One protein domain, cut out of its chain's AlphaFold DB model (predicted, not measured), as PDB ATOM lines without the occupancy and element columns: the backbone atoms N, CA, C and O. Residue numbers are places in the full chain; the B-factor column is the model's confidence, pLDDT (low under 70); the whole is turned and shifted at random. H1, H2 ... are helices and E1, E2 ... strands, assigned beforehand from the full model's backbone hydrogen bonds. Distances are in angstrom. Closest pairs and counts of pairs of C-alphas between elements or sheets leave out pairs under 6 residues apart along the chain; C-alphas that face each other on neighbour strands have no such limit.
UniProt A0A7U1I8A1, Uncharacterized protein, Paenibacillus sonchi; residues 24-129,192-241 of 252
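Overview. This is residues 24 to 129 and 192 to 241 of the 252 residues of an uncharacterized protein of Paenibacillus sonchi (UniProt A0A7U1I8A1). One long, twisted sheet of seven strands runs through the domain, with helices H1 and H2 covering one face over strands E1 to E4, and the strand hairpin E5 and E6 set at one end of the long axis, next to the last residues of H2. At the other end of that axis is the loop of residues 200 to 211, while the short H3 grazes the sheet near E3 and E4. The printed part has 156 residues, with three named helices and nine named strands in the order E1 H1 H2 E2 E3 E4 E5 E6 E7 E8 E9 H3. The large sheet has the order E1 - E2 - E3 - E4 - E7 - E8 - E9, all antiparallel, and the class is mixed, helices and strands. The whole is compact by its radius of gyration of the C-alphas, 16.3 A, yet elongated in outline, with spans of 57 by 33 by 26 A.

Along the chain. E1, residues 25 to 29, begins at C-alpha 25 at (21.638, -23.644, 7.967). H1 is residues 32 to 39, and H2, the longest helix, is residues 45 to 60 and measures 22.6 A from first to last C-alpha. E2 is residues 71 to 77 at 20.3 A, E3 is residues 81 to 89 at 26.8 A, and E4 is residues 92 to 100 at 25.3 A, with C-alpha 100 at (21.946, -26.970, 21.483). E5, residues 103 to 110, measures 20.9 A, and E6, residues 113 to 120, measures 22.5 A. E7 is residues 195 to 199, E8 is residues 212 to 216 and E9 is residues 224 to 228. H3, residues 234 to 239, ends at C-alpha 239 at (8.906, -23.888, 14.086).

Arrangement. E1 and E9 are the edge strands of the large sheet. It holds two meanders, E2 E3 E4 and E7 E8 E9, each strand the antiparallel neighbour of the one before. N 26 and O 75 of E1 and E2 are 2.9 A apart, within hydrogen-bond range, as are N 74 and O 84 of the hairpin E2 and E3, at 2.8 A. E3 and E4, also a hairpin, have N 85 and O 97 at 2.8 A. E4 and E7 have N 98 and O 195 at 2.8 A. The hairpin E7 and E8 has N 215 and O 196 at 2.8 A, and the hairpin E8 and E9 has N 214 and O 226 at 2.8 A. H1 and H2 lie on the same face of this sheet, two layers, at heights of 10.2 A and 10.0 A over it. On the local plane H1 stands at 90 degrees and H2 at 85 degrees to E2, both across the strands. H1 and H2 form a helical hairpin and touch, closest at the C-alphas of Leu 37 and Val 51, 6.5 A, with a shallow tilt of 24 degrees, opposite ways. H3 only grazes the sheet, with its residues 234 to 238; the closest C-alphas of H3 and E3 are those of Gln 234 and Thr 86, 6.8 A apart. E4 runs on into E5 across a break of 2 residues, at 96 degrees. The hairpin E5 and E6 has N 104 and O 119 at 2.7 A, and the closest C-alphas of H2 and E6 are those of Leu 60 and Ile 116, 5.8 A apart. Every O i to N i+4 pair is within hydrogen-bond range in H1 and H3, and 11 of 12 are in H2.

Size, cuts and confidence. The two C-alphas farthest apart are those of Pro 111 and Gly 206, 57.5 A. Residues 130 to 191 are not printed, and C-alphas 129 and 192 are 22.2 A apart across this cut. Of the links that are printed whole, E7 to E8 is long. The mean pLDDT of the printed part is 91.2; residues 109 to 114 are under 70.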
ATOM      1  N   LYS A  24      21.657 -18.954   8.232       77.25
ATOM      2  CA  LYS A  24      22.668 -19.969   7.909       77.25
ATOM      3  C   LYS A  24      22.214 -21.315   8.476       77.25
ATOM      4  O   LYS A  24      22.092 -21.473   9.695       77.25
ATOM      5  N   PHE A  25      21.944 -22.270   7.593       86.25
ATOM      6  CA  PHE A  25      21.638 -23.644   7.967       86.25
ATOM      7  C   PHE A  25      22.475 -24.631   7.154       86.25
ATOM      8  O   PHE A  25      22.854 -24.352   6.020       86.25
ATOM      9  N   TYR A  26      22.751 -25.785   7.755       91.75
ATOM     10  CA  TYR A  26      23.504 -26.882   7.155       91.75
ATOM     11  C   TYR A  26      22.658 -28.143   7.247       91.75
ATOM     12  O   TYR A  26      22.258 -28.516   8.347       91.75
ATOM     13  N   GLN A  27      22.371 -28.781   6.116       94.06
ATOM     14  CA  GLN A  27      21.492 -29.946   6.036       94.06
ATOM     15  C   GLN A  27      22.232 -31.122   5.405       94.06
ATOM     16  O   GLN A  27      22.824 -30.980   4.335       94.06
ATOM     17  N   TYR A  28      22.176 -32.280   6.060       95.88
ATOM     18  CA  TYR A  28      22.801 -33.515   5.590       95.88
ATOM     19  C   TYR A  28      21.945 -34.734   5.944       95.88
ATOM     20  O   TYR A  28      21.091 -34.684   6.829       95.88
ATOM     21  N   TYR A  29      22.202 -35.853   5.271       97.81
ATOM     22  CA  TYR A  29      21.512 -37.115   5.535       97.81
ATOM     23  C   TYR A  29      22.092 -37.854   6.745       97.81
ATOM     24  O   TYR A  29      23.283 -37.753   7.050       97.81
ATOM     25  N   ILE A  30      21.249 -38.634   7.421       97.62
ATOM     26  CA  ILE A  30      21.677 -39.518   8.511       97.62
ATOM     27  C   ILE A  30      22.484 -40.691   7.940       97.62
ATOM     28  O   ILE A  30      22.073 -41.353   6.984       97.62
ATOM     29  N   THR A  31      23.636 -40.960   8.552       96.50
ATOM     30  CA  THR A  31      24.502 -42.112   8.265       96.50
ATOM     31  C   THR A  31      24.143 -43.317   9.136       96.50
ATOM     32  O   THR A  31      23.390 -43.194  10.100       96.50
ATOM     33  N   GLU A  32      24.731 -44.482   8.847       95.75
ATOM     34  CA  GLU A  32      24.579 -45.673   9.701       95.75
ATOM     35  C   GLU A  32      25.095 -45.437  11.123       95.75
ATOM     36  O   GLU A  32      24.403 -45.757  12.081       95.75
ATOM     37  N   ASN A  33      26.268 -44.810  11.271       95.12
ATOM     38  CA  ASN A  33      26.846 -44.519  12.585       95.12
ATOM     39  C   ASN A  33      25.919 -43.621  13.412       95.12
ATOM     40  O   ASN A  33      25.653 -43.890  14.583       95.12
ATOM     41  N   LEU A  34      25.393 -42.557  12.795       96.81
ATOM     42  CA  LEU A  34      24.471 -41.647  13.465       96.81
ATOM     43  C   LEU A  34      23.143 -42.345  13.791       96.81
ATOM     44  O   LEU A  34      22.609 -42.159  14.883       96.81
ATOM     45  N   ARG A  35      22.631 -43.187  12.886       96.81
ATOM     46  CA  ARG A  35      21.443 -44.014  13.135       96.81
ATOM     47  C   ARG A  35      21.654 -44.958  14.316       96.81
ATOM     48  O   ARG A  35      20.771 -45.058  15.163       96.81
ATOM     49  N   GLU A  36      22.808 -45.617  14.410       96.25
ATOM     50  CA  GLU A  36      23.121 -46.521  15.517       96.25
ATOM     51  C   GLU A  36      23.108 -45.778  16.860       96.25
ATOM     52  O   GLU A  36      22.495 -46.252  17.820       96.25
ATOM     53  N   LEU A  37      23.704 -44.583  16.925       96.50
ATOM     54  CA  LEU A  37      23.655 -43.741  18.124       96.50
ATOM     55  C   LEU A  37      22.212 -43.380  18.508       96.50
ATOM     56  O   LEU A  37      21.841 -43.490  19.673       96.50
ATOM     57  N   LEU A  38      21.381 -43.006  17.530       96.44
ATOM     58  CA  LEU A  38      19.985 -42.594  17.738       96.44
ATOM     59  C   LEU A  38      19.012 -43.759  17.979       96.44
ATOM     60  O   LEU A  38      17.881 -43.528  18.415       96.44
ATOM     61  N   SER A  39      19.430 -44.995  17.692       92.88
ATOM     62  CA  SER A  39      18.663 -46.204  18.019       92.88
ATOM     63  C   SER A  39      18.640 -46.479  19.527       92.88
ATOM     64  O   SER A  39      17.732 -47.142  20.032       92.88
ATOM     65  N   LYS A  40      19.614 -45.931  20.264       92.81
ATOM     66  CA  LYS A  40      19.715 -46.033  21.719       92.81
ATOM     67  C   LYS A  40      19.037 -44.814  22.369       92.81
ATOM     68  O   LYS A  40      19.111 -43.707  21.835       92.81
ATOM     69  N   PRO A  41      18.355 -44.974  23.517       90.88
ATOM     70  CA  PRO A  41      17.798 -43.837  24.242       90.88
ATOM     71  C   PRO A  41      18.898 -42.869  24.688       90.88
ATOM     72  O   PRO A  41      19.818 -43.288  25.379       90.88
ATOM     73  N   LEU A  42      18.754 -41.583  24.360       94.44
ATOM     74  CA  LEU A  42      19.626 -40.524  24.875       94.44
ATOM     75  C   LEU A  42      19.164 -40.174  26.294       94.44
ATOM     76  O   LEU A  42      18.078 -39.608  26.440       94.44
ATOM     77  N   ARG A  43      19.919 -40.578  27.320       91.12
ATOM     78  CA  ARG A  43      19.509 -40.489  28.737       91.12
ATOM     79  C   ARG A  43      20.413 -39.616  29.589       91.12
ATOM     80  O   ARG A  43      19.986 -39.168  30.657       91.12
ATOM     81  N   ASP A  44      21.624 -39.355  29.124       90.69
ATOM     82  CA  ASP A  44      22.559 -38.460  29.783       90.69
ATOM     83  C   ASP A  44      23.213 -37.476  28.801       90.69
ATOM     84  O   ASP A  44      22.906 -37.414  27.604       90.69
ATOM     85  N   LYS A  45      24.099 -36.636  29.343       90.81
ATOM     86  CA  LYS A  45      24.848 -35.660  28.556       90.81
ATOM     87  C   LYS A  45      25.802 -36.330  27.570       90.81
ATOM     88  O   LYS A  45      25.982 -35.803  26.474       90.81
ATOM     89  N   ASP A  46      26.395 -37.456  27.945       91.81
ATOM     90  CA  ASP A  46      27.349 -38.171  27.108       91.81
ATOM     91  C   ASP A  46      26.679 -38.693  25.836       91.81
ATOM     92  O   ASP A  46      27.210 -38.527  24.739       91.81
ATOM     93  N   ASP A  47      25.468 -39.233  25.951       94.25
ATOM     94  CA  ASP A  47      24.677 -39.675  24.806       94.25
ATOM     95  C   ASP A  47      24.422 -38.533  23.810       94.25
ATOM     96  O   ASP A  47      24.612 -38.690  22.601       94.25
ATOM     97  N   VAL A  48      24.039 -37.352  24.307       95.94
ATOM     98  CA  VAL A  48      23.820 -36.166  23.460       95.94
ATOM     99  C   VAL A  48      25.126 -35.696  22.817       95.94
ATOM    100  O   VAL A  48      25.136 -35.344  21.634       95.94
ATOM    101  N   LEU A  49      26.235 -35.707  23.559       96.50
ATOM    102  CA  LEU A  49      27.537 -35.288  23.043       96.50
ATOM    103  C   LEU A  49      28.086 -36.250  21.983       96.50
ATOM    104  O   LEU A  49      28.634 -35.779  20.990       96.50
ATOM    105  N   LYS A  50      27.863 -37.565  22.103       96.38
ATOM    106  CA  LYS A  50      28.212 -38.539  21.049       96.38
ATOM    107  C   LYS A  50      27.537 -38.193  19.725       96.38
ATOM    108  O   LYS A  50      28.202 -38.127  18.691       96.38
ATOM    109  N   VAL A  51      26.234 -37.906  19.764       97.94
ATOM    110  CA  VAL A  51      25.465 -37.477  18.582       97.94
ATOM    111  C   VAL A  51      26.002 -36.145  18.045       97.94
ATOM    112  O   VAL A  51      26.223 -36.010  16.840       97.94
ATOM    113  N   LEU A  52      26.266 -35.173  18.924       97.88
ATOM    114  CA  LEU A  52      26.823 -33.871  18.552       97.88
ATOM    115  C   LEU A  52      28.181 -33.996  17.843       97.88
ATOM    116  O   LEU A  52      28.395 -33.347  16.816       97.88
ATOM    117  N   PHE A  53      29.107 -34.799  18.373       97.69
ATOM    118  CA  PHE A  53      30.447 -34.967  17.804       97.69
ATOM    119  C   PHE A  53      30.413 -35.680  16.457       97.69
ATOM    120  O   PHE A  53      31.189 -35.336  15.560       97.69
ATOM    121  N   GLU A  54      29.508 -36.644  16.292       97.12
ATOM    122  CA  GLU A  54      29.312 -37.322  15.014       97.12
ATOM    123  C   GLU A  54      28.791 -36.352  13.949       97.12
ATOM    124  O   GLU A  54      29.398 -36.215  12.890       97.12
ATOM    125  N   ILE A  55      27.758 -35.572  14.277       96.75
ATOM    126  CA  ILE A  55      27.235 -34.506  13.409       96.75
ATOM    127  C   ILE A  55      28.317 -33.474  13.061       96.75
ATOM    128  O   ILE A  55      28.444 -33.066  11.907       96.75
ATOM    129  N   SER A  56      29.132 -33.083  14.041       96.56
ATOM    130  CA  SER A  56      30.216 -32.112  13.847       96.56
ATOM    131  C   SER A  56      31.311 -32.641  12.920       96.56
ATOM    132  O   SER A  56      31.898 -31.877  12.162       96.56
ATOM    133  N   SER A  57      31.553 -33.955  12.914       95.12
ATOM    134  CA  SER A  57      32.528 -34.569  12.004       95.12
ATOM    135  C   SER A  57      32.095 -34.433  10.544       95.12
ATOM    136  O   SER A  57      32.919 -34.118   9.691       95.12
ATOM    137  N   TYR A  58      30.798 -34.576  10.252       93.00
ATOM    138  CA  TYR A  58      30.264 -34.418   8.892       93.00
ATOM    139  C   TYR A  58      30.353 -32.988   8.351       93.00
ATOM    140  O   TYR A  58      30.365 -32.779   7.136       93.00
ATOM    141  N   LEU A  59      30.442 -31.991   9.232       91.56
ATOM    142  CA  LEU A  59      30.696 -30.610   8.823       91.56
ATOM    143  C   LEU A  59      32.128 -30.433   8.317       91.56
ATOM    144  O   LEU A  59      32.315 -29.778   7.295       91.56
ATOM    145  N   LEU A  60      33.104 -31.047   8.992       91.38
ATOM    146  CA  LEU A  60      34.535 -30.857   8.731       91.38
ATOM    147  C   LEU A  60      35.092 -31.685   7.564       91.38
ATOM    148  O   LEU A  60      36.164 -31.366   7.062       91.38
ATOM    149  N   ILE A  61      34.406 -32.748   7.136       88.44
ATOM    150  CA  ILE A  61      34.854 -33.579   6.006       88.44
ATOM    151  C   ILE A  61      34.271 -33.097   4.676       88.44
ATOM    152  O   ILE A  61      33.160 -32.569   4.636       88.44
ATOM    153  N   GLU A  62      34.985 -33.321   3.577       85.00
ATOM    154  CA  GLU A  62      34.497 -32.991   2.231       85.00
ATOM    155  C   GLU A  62      33.409 -33.962   1.755       85.00
ATOM    156  O   GLU A  62      32.401 -33.531   1.197       85.00
ATOM    157  N   ASP A  63      33.587 -35.262   2.011       87.00
ATOM    158  CA  ASP A  63      32.646 -36.296   1.582       87.00
ATOM    159  C   ASP A  63      31.375 -36.255   2.435       87.00
ATOM    160  O   ASP A  63      31.368 -36.616   3.616       87.00
ATOM    161  N   LYS A  64      30.291 -35.742   1.853       88.44
ATOM    162  CA  LYS A  64      29.039 -35.526   2.576       88.44
ATOM    163  C   LYS A  64      28.181 -36.794   2.589       88.44
ATOM    164  O   LYS A  64      28.146 -37.525   1.599       88.44
ATOM    165  N   PRO A  65      27.423 -37.041   3.677       92.31
ATOM    166  CA  PRO A  65      26.527 -38.188   3.764       92.31
ATOM    167  C   PRO A  65      25.577 -38.300   2.569       92.31
ATOM    168  O   PRO A  65      24.970 -37.316   2.147       92.31
ATOM    169  N   ILE A  66      25.401 -39.521   2.067       93.56
ATOM    170  CA  ILE A  66      24.475 -39.843   0.975       93.56
ATOM    171  C   ILE A  66      23.144 -40.319   1.567       93.56
ATOM    172  O   ILE A  66      23.119 -41.020   2.580       93.56
ATOM    173  N   ASN A  67      22.029 -39.976   0.918       95.56
ATOM    174  CA  ASN A  67      20.700 -40.392   1.353       95.56
ATOM    175  C   ASN A  67      20.520 -41.916   1.279       95.56
ATOM    176  O   ASN A  67      20.456 -42.490   0.191       95.56
ATOM    177  N   LYS A  68      20.386 -42.552   2.446       94.56
ATOM    178  CA  LYS A  68      20.055 -43.977   2.599       94.56
ATOM    179  C   LYS A  68      18.626 -44.228   3.096       94.56
ATOM    180  O   LYS A  68      18.267 -45.367   3.363       94.56
ATOM    181  N   GLY A  69      17.811 -43.181   3.237       95.56
ATOM    182  CA  GLY A  69      16.437 -43.278   3.735       95.56
ATOM    183  C   GLY A  69      16.288 -43.260   5.260       95.56
ATOM    184  O   GLY A  69      15.175 -43.419   5.743       95.56
ATOM    185  N   PHE A  70      17.363 -43.023   6.022       96.88
ATOM    186  CA  PHE A  70      17.314 -42.924   7.494       96.88
ATOM    187  C   PHE A  70      16.816 -41.571   8.003       96.88
ATOM    188  O   PHE A  70      16.626 -41.395   9.204       96.88
ATOM    189  N   GLY A  71      16.610 -40.618   7.095       96.81
ATOM    190  CA  GLY A  71      16.261 -39.242   7.406       96.81
ATOM    191  C   GLY A  71      17.463 -38.307   7.325       96.81
ATOM    192  O   GLY A  71      18.411 -38.544   6.568       96.81
ATOM    193  N   GLU A  72      17.407 -37.215   8.074       97.50
ATOM    194  CA  GLU A  72      18.317 -36.082   7.923       97.50
ATOM    195  C   GLU A  72      18.545 -35.329   9.231       97.50
ATOM    196  O   GLU A  72      17.785 -35.459  10.191       97.50
ATOM    197  N   PHE A  73      19.594 -34.513   9.257       97.56
ATOM    198  CA  PHE A  73      19.809 -33.531  10.302       97.56
ATOM    199  C   PHE A  73      20.076 -32.149   9.709       97.56
ATOM    200  O   PHE A  73      20.670 -32.004   8.640       97.56
ATOM    201  N   ILE A  74      19.631 -31.128  10.435       96.00
ATOM    202  CA  ILE A  74      19.762 -29.716  10.099       96.00
ATOM    203  C   ILE A  74      20.413 -29.008  11.280       96.00
ATOM    204  O   ILE A  74      19.942 -29.096  12.412       96.00
ATOM    205  N   ILE A  75      21.477 -28.263  11.019       95.38
ATOM    206  CA  ILE A  75      22.094 -27.363  11.989       95.38
ATOM    207  C   ILE A  75      21.702 -25.949  11.616       95.38
ATOM    208  O   ILE A  75      21.963 -25.507  10.501       95.38
ATOM    209  N   LYS A  76      21.089 -25.233  12.552       91.75
ATOM    210  CA  LYS A  76      20.675 -23.845  12.368       91.75
ATOM    211  C   LYS A  76      21.474 -22.969  13.316       91.75
ATOM    212  O   LYS A  76      21.363 -23.136  14.530       91.75
ATOM    213  N   VAL A  77      22.276 -22.077  12.737       85.12
ATOM    214  CA  VAL A  77      23.172 -21.145  13.434       85.12
ATOM    215  C   VAL A  77      22.839 -19.720  12.993       85.12
ATOM    216  O   VAL A  77      23.436 -19.156  12.082       85.12
ATOM    217  N   ASP A  78      21.806 -19.161  13.614       75.50
ATOM    218  CA  ASP A  78      21.336 -17.786  13.394       75.50
ATOM    219  C   ASP A  78      20.994 -17.139  14.753       75.50
ATOM    220  O   ASP A  78      21.847 -17.113  15.640       75.50
ATOM    221  N   LYS A  79      19.746 -16.702  15.002       77.50
ATOM    222  CA  LYS A  79      19.293 -16.291  16.351       77.50
ATOM    223  C   LYS A  79      19.331 -17.421  17.383       77.50
ATOM    224  O   LYS A  79      19.232 -17.178  18.582       77.50
ATOM    225  N   MET A  80      19.423 -18.655  16.906       84.00
ATOM    226  CA  MET A  80      19.523 -19.876  17.689       84.00
ATOM    227  C   MET A  80      20.692 -20.703  17.167       84.00
ATOM    228  O   MET A  80      21.025 -20.613  15.987       84.00
ATOM    229  N   SER A  81      21.268 -21.530  18.036       91.69
ATOM    230  CA  SER A  81      22.286 -22.510  17.664       91.69
ATOM    231  C   SER A  81      21.814 -23.892  18.092       91.69
ATOM    232  O   SER A  81      21.888 -24.242  19.275       91.69
ATOM    233  N   ARG A  82      21.217 -24.643  17.161       94.94
ATOM    234  CA  ARG A  82      20.612 -25.953  17.448       94.94
ATOM    235  C   ARG A  82      20.794 -26.939  16.310       94.94
ATOM    236  O   ARG A  82      20.812 -26.567  15.138       94.94
ATOM    237  N   VAL A  83      20.840 -28.202  16.703       97.31
ATOM    238  CA  VAL A  83      20.654 -29.347  15.823       97.31
ATOM    239  C   VAL A  83      19.173 -29.715  15.815       97.31
ATOM    240  O   VAL A  83      18.508 -29.669  16.852       97.31
ATOM    241  N   PHE A  84      18.675 -30.098  14.649       97.69
ATOM    242  CA  PHE A  84      17.410 -30.784  14.439       97.69
ATOM    243  C   PHE A  84      17.702 -32.088  13.719       97.69
ATOM    244  O   PHE A  84      18.437 -32.088  12.739       97.69
ATOM    245  N   ILE A  85      17.149 -33.195  14.189       98.38
ATOM    246  CA  ILE A  85      17.339 -34.513  13.584       98.38
ATOM    247  C   ILE A  85      15.963 -35.094  13.316       98.38
ATOM    248  O   ILE A  85      15.119 -35.078  14.206       98.38
ATOM    249  N   THR A  86      15.756 -35.624  12.119       98.00
ATOM    250  CA  THR A  86      14.561 -36.360  11.712       98.00
ATOM    251  C   THR A  86      14.977 -37.782  11.399       98.00
ATOM    252  O   THR A  86      15.660 -38.009  10.405       98.00
ATOM    253  N   LEU A  87      14.571 -38.725  12.243       97.38
ATOM    254  CA  LEU A  87      14.855 -40.143  12.068       97.38
ATOM    255  C   LEU A  87      13.661 -40.832  11.408       97.38
ATOM    256  O   LEU A  87      12.529 -40.715  11.889       97.38
ATOM    257  N   LEU A  88      13.937 -41.564  10.333       95.88
ATOM    258  CA  LEU A  88      12.957 -42.360   9.608       95.88
ATOM    259  C   LEU A  88      13.247 -43.856   9.766       95.88
ATOM    260  O   LEU A  88      14.405 -44.271   9.749       95.88
ATOM    261  N   GLU A  89      12.187 -44.653   9.839       91.94
ATOM    262  CA  GLU A  89      12.231 -46.115   9.763       91.94
ATOM    263  C   GLU A  89      11.269 -46.547   8.651       91.94
ATOM    264  O   GLU A  89      10.115 -46.126   8.631       91.94
ATOM    265  N   GLU A  90      11.763 -47.297   7.662       90.69
ATOM    266  CA  GLU A  90      10.984 -47.705   6.475       90.69
ATOM    267  C   GLU A  90      10.246 -46.542   5.763       90.69
ATOM    268  O   GLU A  90       9.171 -46.703   5.187       90.69
ATOM    269  N   GLY A  91      10.834 -45.340   5.789       89.69
ATOM    270  CA  GLY A  91      10.260 -44.128   5.192       89.69
ATOM    271  C   GLY A  91       9.175 -43.444   6.031       89.69
ATOM    272  O   GLY A  91       8.632 -42.430   5.594       89.69
ATOM    273  N   GLN A  92       8.870 -43.952   7.227       92.06
ATOM    274  CA  GLN A  92       7.960 -43.326   8.182       92.06
ATOM    275  C   GLN A  92       8.728 -42.548   9.245       92.06
ATOM    276  O   GLN A  92       9.816 -42.944   9.663       92.06
ATOM    277  N   LEU A  93       8.151 -41.435   9.694       94.12
ATOM    278  CA  LEU A  93       8.703 -40.649  10.789       94.12
ATOM    279  C   LEU A  93       8.674 -41.456  12.087       94.12
ATOM    280  O   LEU A  93       7.599 -41.796  12.575       94.12
ATOM    281  N   LEU A  94       9.853 -41.685  12.661       94.81
ATOM    282  CA  LEU A  94      10.000 -42.316  13.965       94.81
ATOM    283  C   LEU A  94      10.160 -41.251  15.054       94.81
ATOM    284  O   LEU A  94       9.367 -41.185  15.988       94.81
ATOM    285  N   LYS A  95      11.178 -40.391  14.934       96.44
ATOM    286  CA  LYS A  95      11.535 -39.413  15.974       96.44
ATOM    287  C   LYS A  95      12.036 -38.107  15.380       96.44
ATOM    288  O   LYS A  95      12.724 -38.113  14.358       96.44
ATOM    289  N   HIS A  96      11.785 -37.010  16.094       97.75
ATOM    290  CA  HIS A  96      12.588 -35.799  15.945       97.75
ATOM    291  C   HIS A  96      13.390 -35.531  17.208       97.75
ATOM    292  O   HIS A  96      12.889 -35.715  18.312       97.75
ATOM    293  N   TYR A  97      14.614 -35.042  17.055       98.06
ATOM    294  CA  TYR A  97      15.449 -34.597  18.167       98.06
ATOM    295  C   TYR A  97      15.876 -33.152  17.948       98.06
ATOM    296  O   TYR A  97      16.157 -32.746  16.820       98.06
ATOM    297  N   SER A  98      15.985 -32.387  19.028       97.88
ATOM    298  CA  SER A  98      16.695 -31.117  19.030       97.88
ATOM    299  C   SER A  98      17.461 -30.905  20.322       97.88
ATOM    300  O   SER A  98      16.984 -31.208  21.414       97.88
ATOM    301  N   PHE A  99      18.654 -30.345  20.183       97.62
ATOM    302  CA  PHE A  99      19.499 -29.901  21.280       97.62
ATOM    303  C   PHE A  99      20.411 -28.769  20.793       97.62
ATOM    304  O   PHE A  99      20.520 -28.493  19.593       97.62
ATOM    305  N   ASN A 100      21.026 -28.065  21.736       96.31
ATOM    306  CA  ASN A 100      21.946 -26.970  21.483       96.31
ATOM    307  C   ASN A 100      23.152 -27.443  20.660       96.31
ATOM    308  O   ASN A 100      23.746 -28.478  20.947       96.31
ATOM    309  N   PHE A 101      23.522 -26.650  19.656       96.50
ATOM    310  CA  PHE A 101      24.773 -26.805  18.926       96.50
ATOM    311  C   PHE A 101      25.781 -25.789  19.495       96.50
ATOM    312  O   PHE A 101      25.626 -24.592  19.251       96.50
ATOM    313  N   PRO A 102      26.787 -26.200  20.285       95.56
ATOM    314  CA  PRO A 102      27.643 -25.283  21.040       95.56
ATOM    315  C   PRO A 102      28.834 -24.751  20.225       95.56
ATOM    316  O   PRO A 102      29.812 -24.269  20.798       95.56
ATOM    317  N   PHE A 103      28.779 -24.842  18.893       95.00
ATOM    318  CA  PHE A 103      29.848 -24.392  18.008       95.00
ATOM    319  C   PHE A 103      29.355 -23.307  17.053       95.00
ATOM    320  O   PHE A 103      28.225 -23.321  16.570       95.00
ATOM    321  N   ILE A 104      30.235 -22.357  16.774       93.69
ATOM    322  CA  ILE A 104      30.117 -21.408  15.678       93.69
ATOM    323  C   ILE A 104      30.621 -22.097  14.418       93.69
ATOM    324  O   ILE A 104      31.673 -22.733  14.437       93.69
ATOM    325  N   ILE A 105      29.883 -21.910  13.328       92.50
ATOM    326  CA  ILE A 105      30.263 -22.387  12.003       92.50
ATOM    327  C   ILE A 105      30.702 -21.186  11.166       92.50
ATOM    328  O   ILE A 105      29.945 -20.225  10.996       92.50
ATOM    329  N   GLN A 106      31.929 -21.232  10.656       89.25
ATOM    330  CA  GLN A 106      32.460 -20.261   9.705       89.25
ATOM    331  C   GLN A 106      32.729 -20.962   8.376       89.25
ATOM    332  O   GLN A 106      33.277 -22.058   8.354       89.25
ATOM    333  N   GLN A 107      32.314 -20.333   7.282       82.19
ATOM    334  CA  GLN A 107      32.630 -20.785   5.933       82.19
ATOM    335  C   GLN A 107      33.823 -19.970   5.451       82.19
ATOM    336  O   GLN A 107      33.802 -18.742   5.564       82.19
ATOM    337  N   GLU A 108      34.859 -20.642   4.963       71.19
ATOM    338  CA  GLU A 108      35.948 -19.971   4.266       71.19
ATOM    339  C   GLU A 108      35.683 -20.015   2.765       71.19
ATOM    340  O   GLU A 108      35.578 -21.090   2.169       71.19
ATOM    341  N   ASP A 109      35.602 -18.833   2.155       62.53
ATOM    342  CA  ASP A 109      35.539 -18.673   0.705       62.53
ATOM    343  C   ASP A 109      36.938 -18.913   0.117       62.53
ATOM    344  O   ASP A 109      37.647 -17.982  -0.281       62.53
ATOM    345  N   LEU A 110      37.382 -20.172   0.108       59.59
ATOM    346  CA  LEU A 110      38.588 -20.556  -0.614       59.59
ATOM    347  C   LEU A 110      38.234 -20.816  -2.090       59.59
ATOM    348  O   LEU A 110      37.217 -21.449  -2.372       59.59
ATOM    349  N   PRO A 111      39.074 -20.391  -3.056       51.38
ATOM    350  CA  PRO A 111      38.756 -20.433  -4.491       51.38
ATOM    351  C   PRO A 111      38.430 -21.814  -5.088       51.38
ATOM    352  O   PRO A 111      38.003 -21.881  -6.239       51.38
ATOM    353  N   SER A 112      38.674 -22.909  -4.363       54.41
ATOM    354  CA  SER A 112      38.563 -24.278  -4.885       54.41
ATOM    355  C   SER A 112      37.896 -25.288  -3.949       54.41
ATOM    356  O   SER A 112      37.602 -26.387  -4.408       54.41
ATOM    357  N   LEU A 113      37.652 -24.950  -2.679       56.03
ATOM    358  CA  LEU A 113      37.063 -25.844  -1.677       56.03
ATOM    359  C   LEU A 113      36.276 -25.009  -0.664       56.03
ATOM    360  O   LEU A 113      36.861 -24.193   0.043       56.03
ATOM    361  N   GLU A 114      34.963 -25.217  -0.569       60.53
ATOM    362  CA  GLU A 114      34.202 -24.703   0.569       60.53
ATOM    363  C   GLU A 114      34.659 -25.458   1.818       60.53
ATOM    364  O   GLU A 114      34.321 -26.628   2.001       60.53
ATOM    365  N   SER A 115      35.451 -24.803   2.667       77.31
ATOM    366  CA  SER A 115      35.866 -25.392   3.937       77.31
ATOM    367  C   SER A 115      35.052 -24.796   5.082       77.31
ATOM    368  O   SER A 115      34.783 -23.591   5.139       77.31
ATOM    369  N   ILE A 116      34.598 -25.675   5.973       88.50
ATOM    370  CA  ILE A 116      33.878 -25.302   7.184       88.50
ATOM    371  C   ILE A 116      34.860 -25.339   8.347       88.50
ATOM    372  O   ILE A 116      35.513 -26.353   8.583       88.50
ATOM    373  N   ARG A 117      34.894 -24.257   9.123       91.06
ATOM    374  CA  ARG A 117      35.583 -24.192  10.410       91.06
ATOM    375  C   ARG A 117      34.580 -24.215  11.546       91.06
ATOM    376  O   ARG A 117      33.581 -23.488  11.528       91.06
ATOM    377  N   LEU A 118      34.870 -25.041  12.544       94.69
ATOM    378  CA  LEU A 118      34.116 -25.106  13.789       94.69
ATOM    379  C   LEU A 118      34.894 -24.414  14.898       94.69
ATOM    380  O   LEU A 118      36.096 -24.612  15.046       94.69
ATOM    381  N   ILE A 119      34.205 -23.587  15.676       95.44
ATOM    382  CA  ILE A 119      34.806 -22.813  16.763       95.44
ATOM    383  C   ILE A 119      33.911 -22.915  17.994       95.44
ATOM    384  O   ILE A 119      32.702 -22.725  17.897       95.44
ATOM    385  N   SER A 120      34.474 -23.158  19.173       96.19
ATOM    386  CA  SER A 120      33.702 -23.204  20.413       96.19
ATOM    387  C   SER A 120      33.013 -21.870  20.734       96.19
ATOM    388  O   SER A 120      33.559 -20.769  20.563       96.19
ATOM    389  N   SER A 121      31.764 -21.961  21.189       91.12
ATOM    390  CA  SER A 121      30.892 -20.803  21.388       91.12
ATOM    391  C   SER A 121      31.263 -19.927  22.588       91.12
ATOM    392  O   SER A 121      30.939 -18.739  22.572       91.12
ATOM    393  N   LYS A 122      31.934 -20.454  23.616       92.12
ATOM    394  CA  LYS A 122      32.371 -19.660  24.775       92.12
ATOM    395  C   LYS A 122      33.842 -19.297  24.678       92.12
ATOM    396  O   LYS A 122      34.181 -18.127  24.818       92.12
ATOM    397  N   ASN A 123      34.702 -20.277  24.405       93.94
ATOM    398  CA  ASN A 123      36.150 -20.068  24.464       93.94
ATOM    399  C   ASN A 123      36.779 -19.589  23.147       93.94
ATOM    400  O   ASN A 123      37.942 -19.200  23.155       93.94
ATOM    401  N   ARG A 124      36.032 -19.577  22.030       95.81
ATOM    402  CA  ARG A 124      36.535 -19.159  20.703       95.81
ATOM    403  C   ARG A 124      37.733 -19.998  20.232       95.81
ATOM    404  O   ARG A 124      38.640 -19.483  19.584       95.81
ATOM    405  N   ILE A 125      37.720 -21.285  20.562       96.56
ATOM    406  CA  ILE A 125      38.770 -22.249  20.222       96.56
ATOM    407  C   ILE A 125      38.344 -23.016  18.978       96.56
ATOM    408  O   ILE A 125      37.222 -23.509  18.920       96.56
ATOM    409  N   GLU A 126      39.229 -23.111  17.993       95.62
ATOM    410  CA  GLU A 126      38.994 -23.892  16.781       95.62
ATOM    411  C   GLU A 126      38.977 -25.395  17.072       95.62
ATOM    412  O   GLU A 126      39.778 -25.900  17.858       95.62
ATOM    413  N   ILE A 127      38.034 -26.089  16.439       95.31
ATOM    414  CA  ILE A 127      37.776 -27.513  16.605       95.31
ATOM    415  C   ILE A 127      38.005 -28.175  15.250       95.31
ATOM    416  O   ILE A 127      37.158 -28.108  14.359       95.31
ATOM    417  N   ASP A 128      39.163 -28.809  15.111       92.69
ATOM    418  CA  ASP A 128      39.512 -29.621  13.951       92.69
ATOM    419  C   ASP A 128      39.104 -31.097  14.146       92.69
ATOM    420  O   ASP A 128      38.461 -31.491  15.128       92.69
ATOM    421  N   THR A 129      39.455 -31.939  13.177       92.06
ATOM    422  CA  THR A 129      39.132 -33.371  13.194       92.06
ATOM    423  C   THR A 129      39.879 -34.142  14.285       92.06
ATOM    424  O   THR A 129      39.328 -35.096  14.843       92.06
ATOM    425  N   PRO A 192      21.912 -28.513  27.433       91.31
ATOM    426  CA  PRO A 192      21.650 -29.162  26.156       91.31
ATOM    427  C   PRO A 192      20.378 -28.638  25.485       91.31
ATOM    428  O   PRO A 192      20.245 -28.764  24.274       91.31
ATOM    429  N   GLY A 193      19.411 -28.102  26.241       93.75
ATOM    430  CA  GLY A 193      18.095 -27.736  25.707       93.75
ATOM    431  C   GLY A 193      17.425 -28.895  24.957       93.75
ATOM    432  O   GLY A 193      16.955 -28.708  23.837       93.75
ATOM    433  N   TYR A 194      17.452 -30.103  25.524       96.94
ATOM    434  CA  TYR A 194      16.977 -31.309  24.851       96.94
ATOM    435  C   TYR A 194      15.451 -31.324  24.691       96.94
ATOM    436  O   TYR A 194      14.719 -31.179  25.672       96.94
ATOM    437  N   LEU A 195      14.996 -31.562  23.462       97.44
ATOM    438  CA  LEU A 195      13.609 -31.841  23.113       97.44
ATOM    439  C   LEU A 195      13.568 -33.018  22.138       97.44
ATOM    440  O   LEU A 195      14.302 -33.025  21.148       97.44
ATOM    441  N   ARG A 196      12.678 -33.978  22.374       97.06
ATOM    442  CA  ARG A 196      12.412 -35.078  21.444       97.06
ATOM    443  C   ARG A 196      10.929 -35.164  21.138       97.06
ATOM    444  O   ARG A 196      10.125 -35.151  22.053       97.06
ATOM    445  N   TYR A 197      10.576 -35.299  19.869       97.06
ATOM    446  CA  TYR A 197       9.277 -35.818  19.453       97.06
ATOM    447  C   TYR A 197       9.395 -37.323  19.223       97.06
ATOM    448  O   TYR A 197      10.355 -37.767  18.584       97.06
ATOM    449  N   ASP A 198       8.418 -38.082  19.707       94.31
ATOM    450  CA  ASP A 198       8.350 -39.530  19.531       94.31
ATOM    451  C   ASP A 198       7.013 -39.947  18.902       94.31
ATOM    452  O   ASP A 198       5.938 -39.489  19.317       94.31
ATOM    453  N   TYR A 199       7.100 -40.811  17.890       93.94
ATOM    454  CA  TYR A 199       5.990 -41.591  17.362       93.94
ATOM    455  C   TYR A 199       6.089 -43.013  17.923       93.94
ATOM    456  O   TYR A 199       6.780 -43.871  17.375       93.94
ATOM    457  N   ASP A 200       5.402 -43.256  19.039       88.56
ATOM    458  CA  ASP A 200       5.594 -44.462  19.849       88.56
ATOM    459  C   ASP A 200       4.344 -45.346  19.836       88.56
ATOM    460  O   ASP A 200       3.476 -45.272  20.712       88.56
ATOM    461  N   GLN A 201       4.234 -46.170  18.790       88.00
ATOM    462  CA  GLN A 201       3.155 -47.153  18.663       88.00
ATOM    463  C   GLN A 201       3.251 -48.262  19.716       88.00
ATOM    464  O   GLN A 201       2.223 -48.753  20.180       88.00
ATOM    465  N   GLU A 202       4.467 -48.663  20.090       88.50
ATOM    466  CA  GLU A 202       4.711 -49.826  20.948       88.50
ATOM    467  C   GLU A 202       4.270 -49.582  22.395       88.50
ATOM    468  O   GLU A 202       3.690 -50.468  23.023       88.50
ATOM    469  N   HIS A 203       4.499 -48.374  22.917       87.44
ATOM    470  CA  HIS A 203       4.207 -48.036  24.314       87.44
ATOM    471  C   HIS A 203       2.933 -47.196  24.484       87.44
ATOM    472  O   HIS A 203       2.686 -46.665  25.571       87.44
ATOM    473  N   GLN A 204       2.109 -47.066  23.437       89.75
ATOM    474  CA  GLN A 204       0.884 -46.272  23.486       89.75
ATOM    475  C   GLN A 204      -0.038 -46.736  24.630       89.75
ATOM    476  O   GLN A 204      -0.510 -47.871  24.666       89.75
ATOM    477  N   ASN A 205      -0.366 -45.817  25.541       90.69
ATOM    478  CA  ASN A 205      -1.242 -46.068  26.683       90.69
ATOM    479  C   ASN A 205      -2.199 -44.889  26.914       90.69
ATOM    480  O   ASN A 205      -2.136 -44.168  27.916       90.69
ATOM    481  N   GLY A 206      -3.073 -44.650  25.933       87.12
ATOM    482  CA  GLY A 206      -4.089 -43.599  25.994       87.12
ATOM    483  C   GLY A 206      -3.494 -42.223  26.309       87.12
ATOM    484  O   GLY A 206      -2.601 -41.753  25.613       87.12
ATOM    485  N   ARG A 207      -3.998 -41.566  27.362       85.50
ATOM    486  CA  ARG A 207      -3.495 -40.253  27.810       85.50
ATOM    487  C   ARG A 207      -2.197 -40.326  28.614       85.50
ATOM    488  O   ARG A 207      -1.526 -39.309  28.724       85.50
ATOM    489  N   LEU A 208      -1.866 -41.484  29.191       86.06
ATOM    490  CA  LEU A 208      -0.637 -41.655  29.970       86.06
ATOM    491  C   LEU A 208       0.592 -41.631  29.055       86.06
ATOM    492  O   LEU A 208       1.613 -41.055  29.413       86.06
ATOM    493  N   HIS A 209       0.463 -42.227  27.868       87.31
ATOM    494  CA  HIS A 209       1.492 -42.218  26.833       87.31
ATOM    495  C   HIS A 209       0.827 -42.147  25.451       87.31
ATOM    496  O   HIS A 209       0.492 -43.184  24.871       87.31
ATOM    497  N   PRO A 210       0.530 -40.933  24.955       90.50
ATOM    498  CA  PRO A 210      -0.077 -40.751  23.643       90.50
ATOM    499  C   PRO A 210       0.860 -41.188  22.516       90.50
ATOM    500  O   PRO A 210       2.081 -41.115  22.648       90.50
ATOM    501  N   LEU A 211       0.266 -41.569  21.382       93.88
ATOM    502  CA  LEU A 211       0.988 -41.988  20.175       93.88
ATOM    503  C   LEU A 211       2.014 -40.944  19.712       93.88
ATOM    504  O   LEU A 211       3.109 -41.292  19.288       93.88
ATOM    505  N   HIS A 212       1.640 -39.669  19.816       94.94
ATOM    506  CA  HIS A 212       2.481 -38.523  19.507       94.94
ATOM    507  C   HIS A 212       2.749 -37.756  20.794       94.94
ATOM    508  O   HIS A 212       1.805 -37.302  21.452       94.94
ATOM    509  N   HIS A 213       4.013 -37.583  21.158       94.88
ATOM    510  CA  HIS A 213       4.359 -36.797  22.335       94.88
ATOM    511  C   HIS A 213       5.722 -36.121  22.200       94.88
ATOM    512  O   HIS A 213       6.569 -36.531  21.407       94.88
ATOM    513  N   LEU A 214       5.910 -35.060  22.985       95.94
ATOM    514  CA  LEU A 214       7.191 -34.399  23.189       95.94
ATOM    515  C   LEU A 214       7.758 -34.800  24.547       95.94
ATOM    516  O   LEU A 214       7.078 -34.626  25.556       95.94
ATOM    517  N   ASP A 215       9.005 -35.250  24.571       95.50
ATOM    518  CA  ASP A 215       9.802 -35.453  25.775       95.50
ATOM    519  C   ASP A 215      10.760 -34.272  25.956       95.50
ATOM    520  O   ASP A 215      11.589 -33.976  25.086       95.50
ATOM    521  N   VAL A 216      10.649 -33.593  27.098       96.12
ATOM    522  CA  VAL A 216      11.536 -32.494  27.499       96.12
ATOM    523  C   VAL A 216      12.516 -33.008  28.544       96.12
ATOM    524  O   VAL A 216      12.094 -33.661  29.496       96.12
ATOM    525  N   ASN A 217      13.799 -32.655  28.397       95.00
ATOM    526  CA  ASN A 217      14.938 -33.205  29.148       95.00
ATOM    527  C   ASN A 217      15.197 -34.693  28.848       95.00
ATOM    528  O   ASN A 217      14.273 -35.497  28.756       95.00
ATOM    529  N   TYR A 218      16.469 -35.079  28.727       92.12
ATOM    530  CA  TYR A 218      16.854 -36.477  28.476       92.12
ATOM    531  C   TYR A 218      16.933 -37.328  29.751       92.12
ATOM    532  O   TYR A 218      16.834 -38.550  29.693       92.12
ATOM    533  N   THR A 219      17.126 -36.700  30.912       88.81
ATOM    534  CA  THR A 219      17.373 -37.418  32.160       88.81
ATOM    535  C   THR A 219      16.063 -37.882  32.788       88.81
ATOM    536  O   THR A 219      15.273 -37.065  33.257       88.81
ATOM    537  N   ASN A 220      15.884 -39.202  32.890       84.62
ATOM    538  CA  ASN A 220      14.628 -39.851  33.292       84.62
ATOM    539  C   ASN A 220      13.932 -39.255  34.533       84.62
ATOM    540  O   ASN A 220      12.708 -39.213  34.572       84.62
ATOM    541  N   HIS A 221      14.676 -38.816  35.555       86.00
ATOM    542  CA  HIS A 221      14.090 -38.308  36.804       86.00
ATOM    543  C   HIS A 221      13.629 -36.838  36.738       86.00
ATOM    544  O   HIS A 221      12.959 -36.376  37.659       86.00
ATOM    545  N   ILE A 222      13.963 -36.112  35.665       89.69
ATOM    546  CA  ILE A 222      13.504 -34.736  35.391       89.69
ATOM    547  C   ILE A 222      12.768 -34.603  34.048       89.69
ATOM    548  O   ILE A 222      12.356 -33.499  33.679       89.69
ATOM    549  N   THR A 223      12.635 -35.695  33.293       92.69
ATOM    550  CA  THR A 223      11.881 -35.715  32.040       92.69
ATOM    551  C   THR A 223      10.394 -35.533  32.313       92.69
ATOM    552  O   THR A 223       9.828 -36.146  33.217       92.69
ATOM    553  N   PHE A 224       9.740 -34.723  31.487       93.19
ATOM    554  CA  PHE A 224       8.285 -34.616  31.450       93.19
ATOM    555  C   PHE A 224       7.795 -34.625  30.004       93.19
ATOM    556  O   PHE A 224       8.553 -34.325  29.078       93.19
ATOM    557  N   LYS A 225       6.522 -34.989  29.822       92.75
ATOM    558  CA  LYS A 225       5.934 -35.236  28.505       92.75
ATOM    559  C   LYS A 225       4.785 -34.290  28.195       92.75
ATOM    560  O   LYS A 225       3.969 -34.005  29.070       92.75
ATOM    561  N   LEU A 226       4.674 -33.879  26.935       93.62
ATOM    562  CA  LEU A 226       3.506 -33.183  26.392       93.62
ATOM    563  C   LEU A 226       2.871 -34.048  25.302       93.62
ATOM    564  O   LEU A 226       3.500 -34.332  24.286       93.62
ATOM    565  N   GLY A 227       1.628 -34.477  25.512       92.56
ATOM    566  CA  GLY A 227       0.868 -35.220  24.508       92.56
ATOM    567  C   GLY A 227       0.427 -34.328  23.348       92.56
ATOM    568  O   GLY A 227       0.013 -33.191  23.569       92.56
ATOM    569  N   LEU A 228       0.468 -34.858  22.127       91.31
ATOM    570  CA  LEU A 228       0.065 -34.160  20.910       91.31
ATOM    571  C   LEU A 228      -1.155 -34.837  20.274       91.31
ATOM    572  O   LEU A 228      -1.291 -36.060  20.289       91.31
ATOM    573  N   SER A 229      -2.050 -34.037  19.690       87.75
ATOM    574  CA  SER A 229      -3.243 -34.534  18.988       87.75
ATOM    575  C   SER A 229      -2.947 -35.089  17.594       87.75
ATOM    576  O   SER A 229      -3.763 -35.819  17.039       87.75
ATOM    577  N   SER A 230      -1.809 -34.716  17.013       87.31
ATOM    578  CA  SER A 230      -1.397 -35.089  15.663       87.31
ATOM    579  C   SER A 230       0.119 -35.205  15.579       87.31
ATOM    580  O   SER A 230       0.839 -34.677  16.429       87.31
ATOM    581  N   ALA A 231       0.594 -35.863  14.523       88.25
ATOM    582  CA  ALA A 231       2.011 -35.912  14.208       88.25
ATOM    583  C   ALA A 231       2.582 -34.500  14.038       88.25
ATOM    584  O   ALA A 231       1.945 -33.624  13.444       88.25
ATOM    585  N   PHE A 232       3.790 -34.289  14.551       89.12
ATOM    586  CA  PHE A 232       4.583 -33.117  14.212       89.12
ATOM    587  C   PHE A 232       5.466 -33.487  13.037       89.12
ATOM    588  O   PHE A 232       6.365 -34.306  13.176       89.12
ATOM    589  N   GLU A 233       5.198 -32.888  11.884       88.56
ATOM    590  CA  GLU A 233       6.161 -32.897  10.791       88.56
ATOM    591  C   GLU A 233       7.391 -32.066  11.178       88.56
ATOM    592  O   GLU A 233       7.326 -31.185  12.042       88.56
ATOM    593  N   GLN A 234       8.508 -32.306  10.494       89.44
ATOM    594  CA  GLN A 234       9.784 -31.645  10.770       89.44
ATOM    595  C   GLN A 234       9.667 -30.118  10.819       89.44
ATOM    596  O   GLN A 234      10.206 -29.494  11.730       89.44
ATOM    597  N   ASN A 235       8.932 -29.517   9.879       90.62
ATOM    598  CA  ASN A 235       8.746 -28.068   9.835       90.62
ATOM    599  C   ASN A 235       8.021 -27.551  11.082       90.62
ATOM    600  O   ASN A 235       8.457 -26.564  11.661       90.62
ATOM    601  N   THR A 236       6.977 -28.245  11.543       91.75
ATOM    602  CA  THR A 236       6.251 -27.897  12.775       91.75
ATOM    603  C   THR A 236       7.142 -28.047  14.009       91.75
ATOM    604  O   THR A 236       7.137 -27.190  14.889       91.75
ATOM    605  N   PHE A 237       7.949 -29.110  14.068       94.56
ATOM    606  CA  PHE A 237       8.894 -29.327  15.165       94.56
ATOM    607  C   PHE A 237      10.002 -28.262  15.206       94.56
ATOM    608  O   PHE A 237      10.395 -27.808  16.280       94.56
ATOM    609  N   MET A 238      10.497 -27.836  14.042       93.06
ATOM    610  CA  MET A 238      11.473 -26.750  13.934       93.06
ATOM    611  C   MET A 238      10.868 -25.393  14.291       93.06
ATOM    612  O   MET A 238      11.506 -24.620  15.005       93.06
ATOM    613  N   ASP A 239       9.652 -25.119  13.820       92.50
ATOM    614  CA  ASP A 239       8.906 -23.888  14.086       92.50
ATOM    615  C   ASP A 239       8.619 -23.703  15.581       92.50
ATOM    616  O   ASP A 239       8.797 -22.609  16.104       92.50
ATOM    617  N   LEU A 240       8.311 -24.787  16.306       92.56
ATOM    618  CA  LEU A 240       8.159 -24.773  17.768       92.56
ATOM    619  C   LEU A 240       9.372 -24.159  18.497       92.56
ATOM    620  O   LEU A 240       9.223 -23.586  19.577       92.56
ATOM    621  N   LEU A 241      10.573 -24.315  17.936       92.44
ATOM    622  CA  LEU A 241      11.838 -23.912  18.549       92.44
ATOM    623  C   LEU A 241      12.469 -22.664  17.909       92.44
ATOM    624  O   LEU A 241      13.502 -22.203  18.406       92.44
TER     625      LEU A 241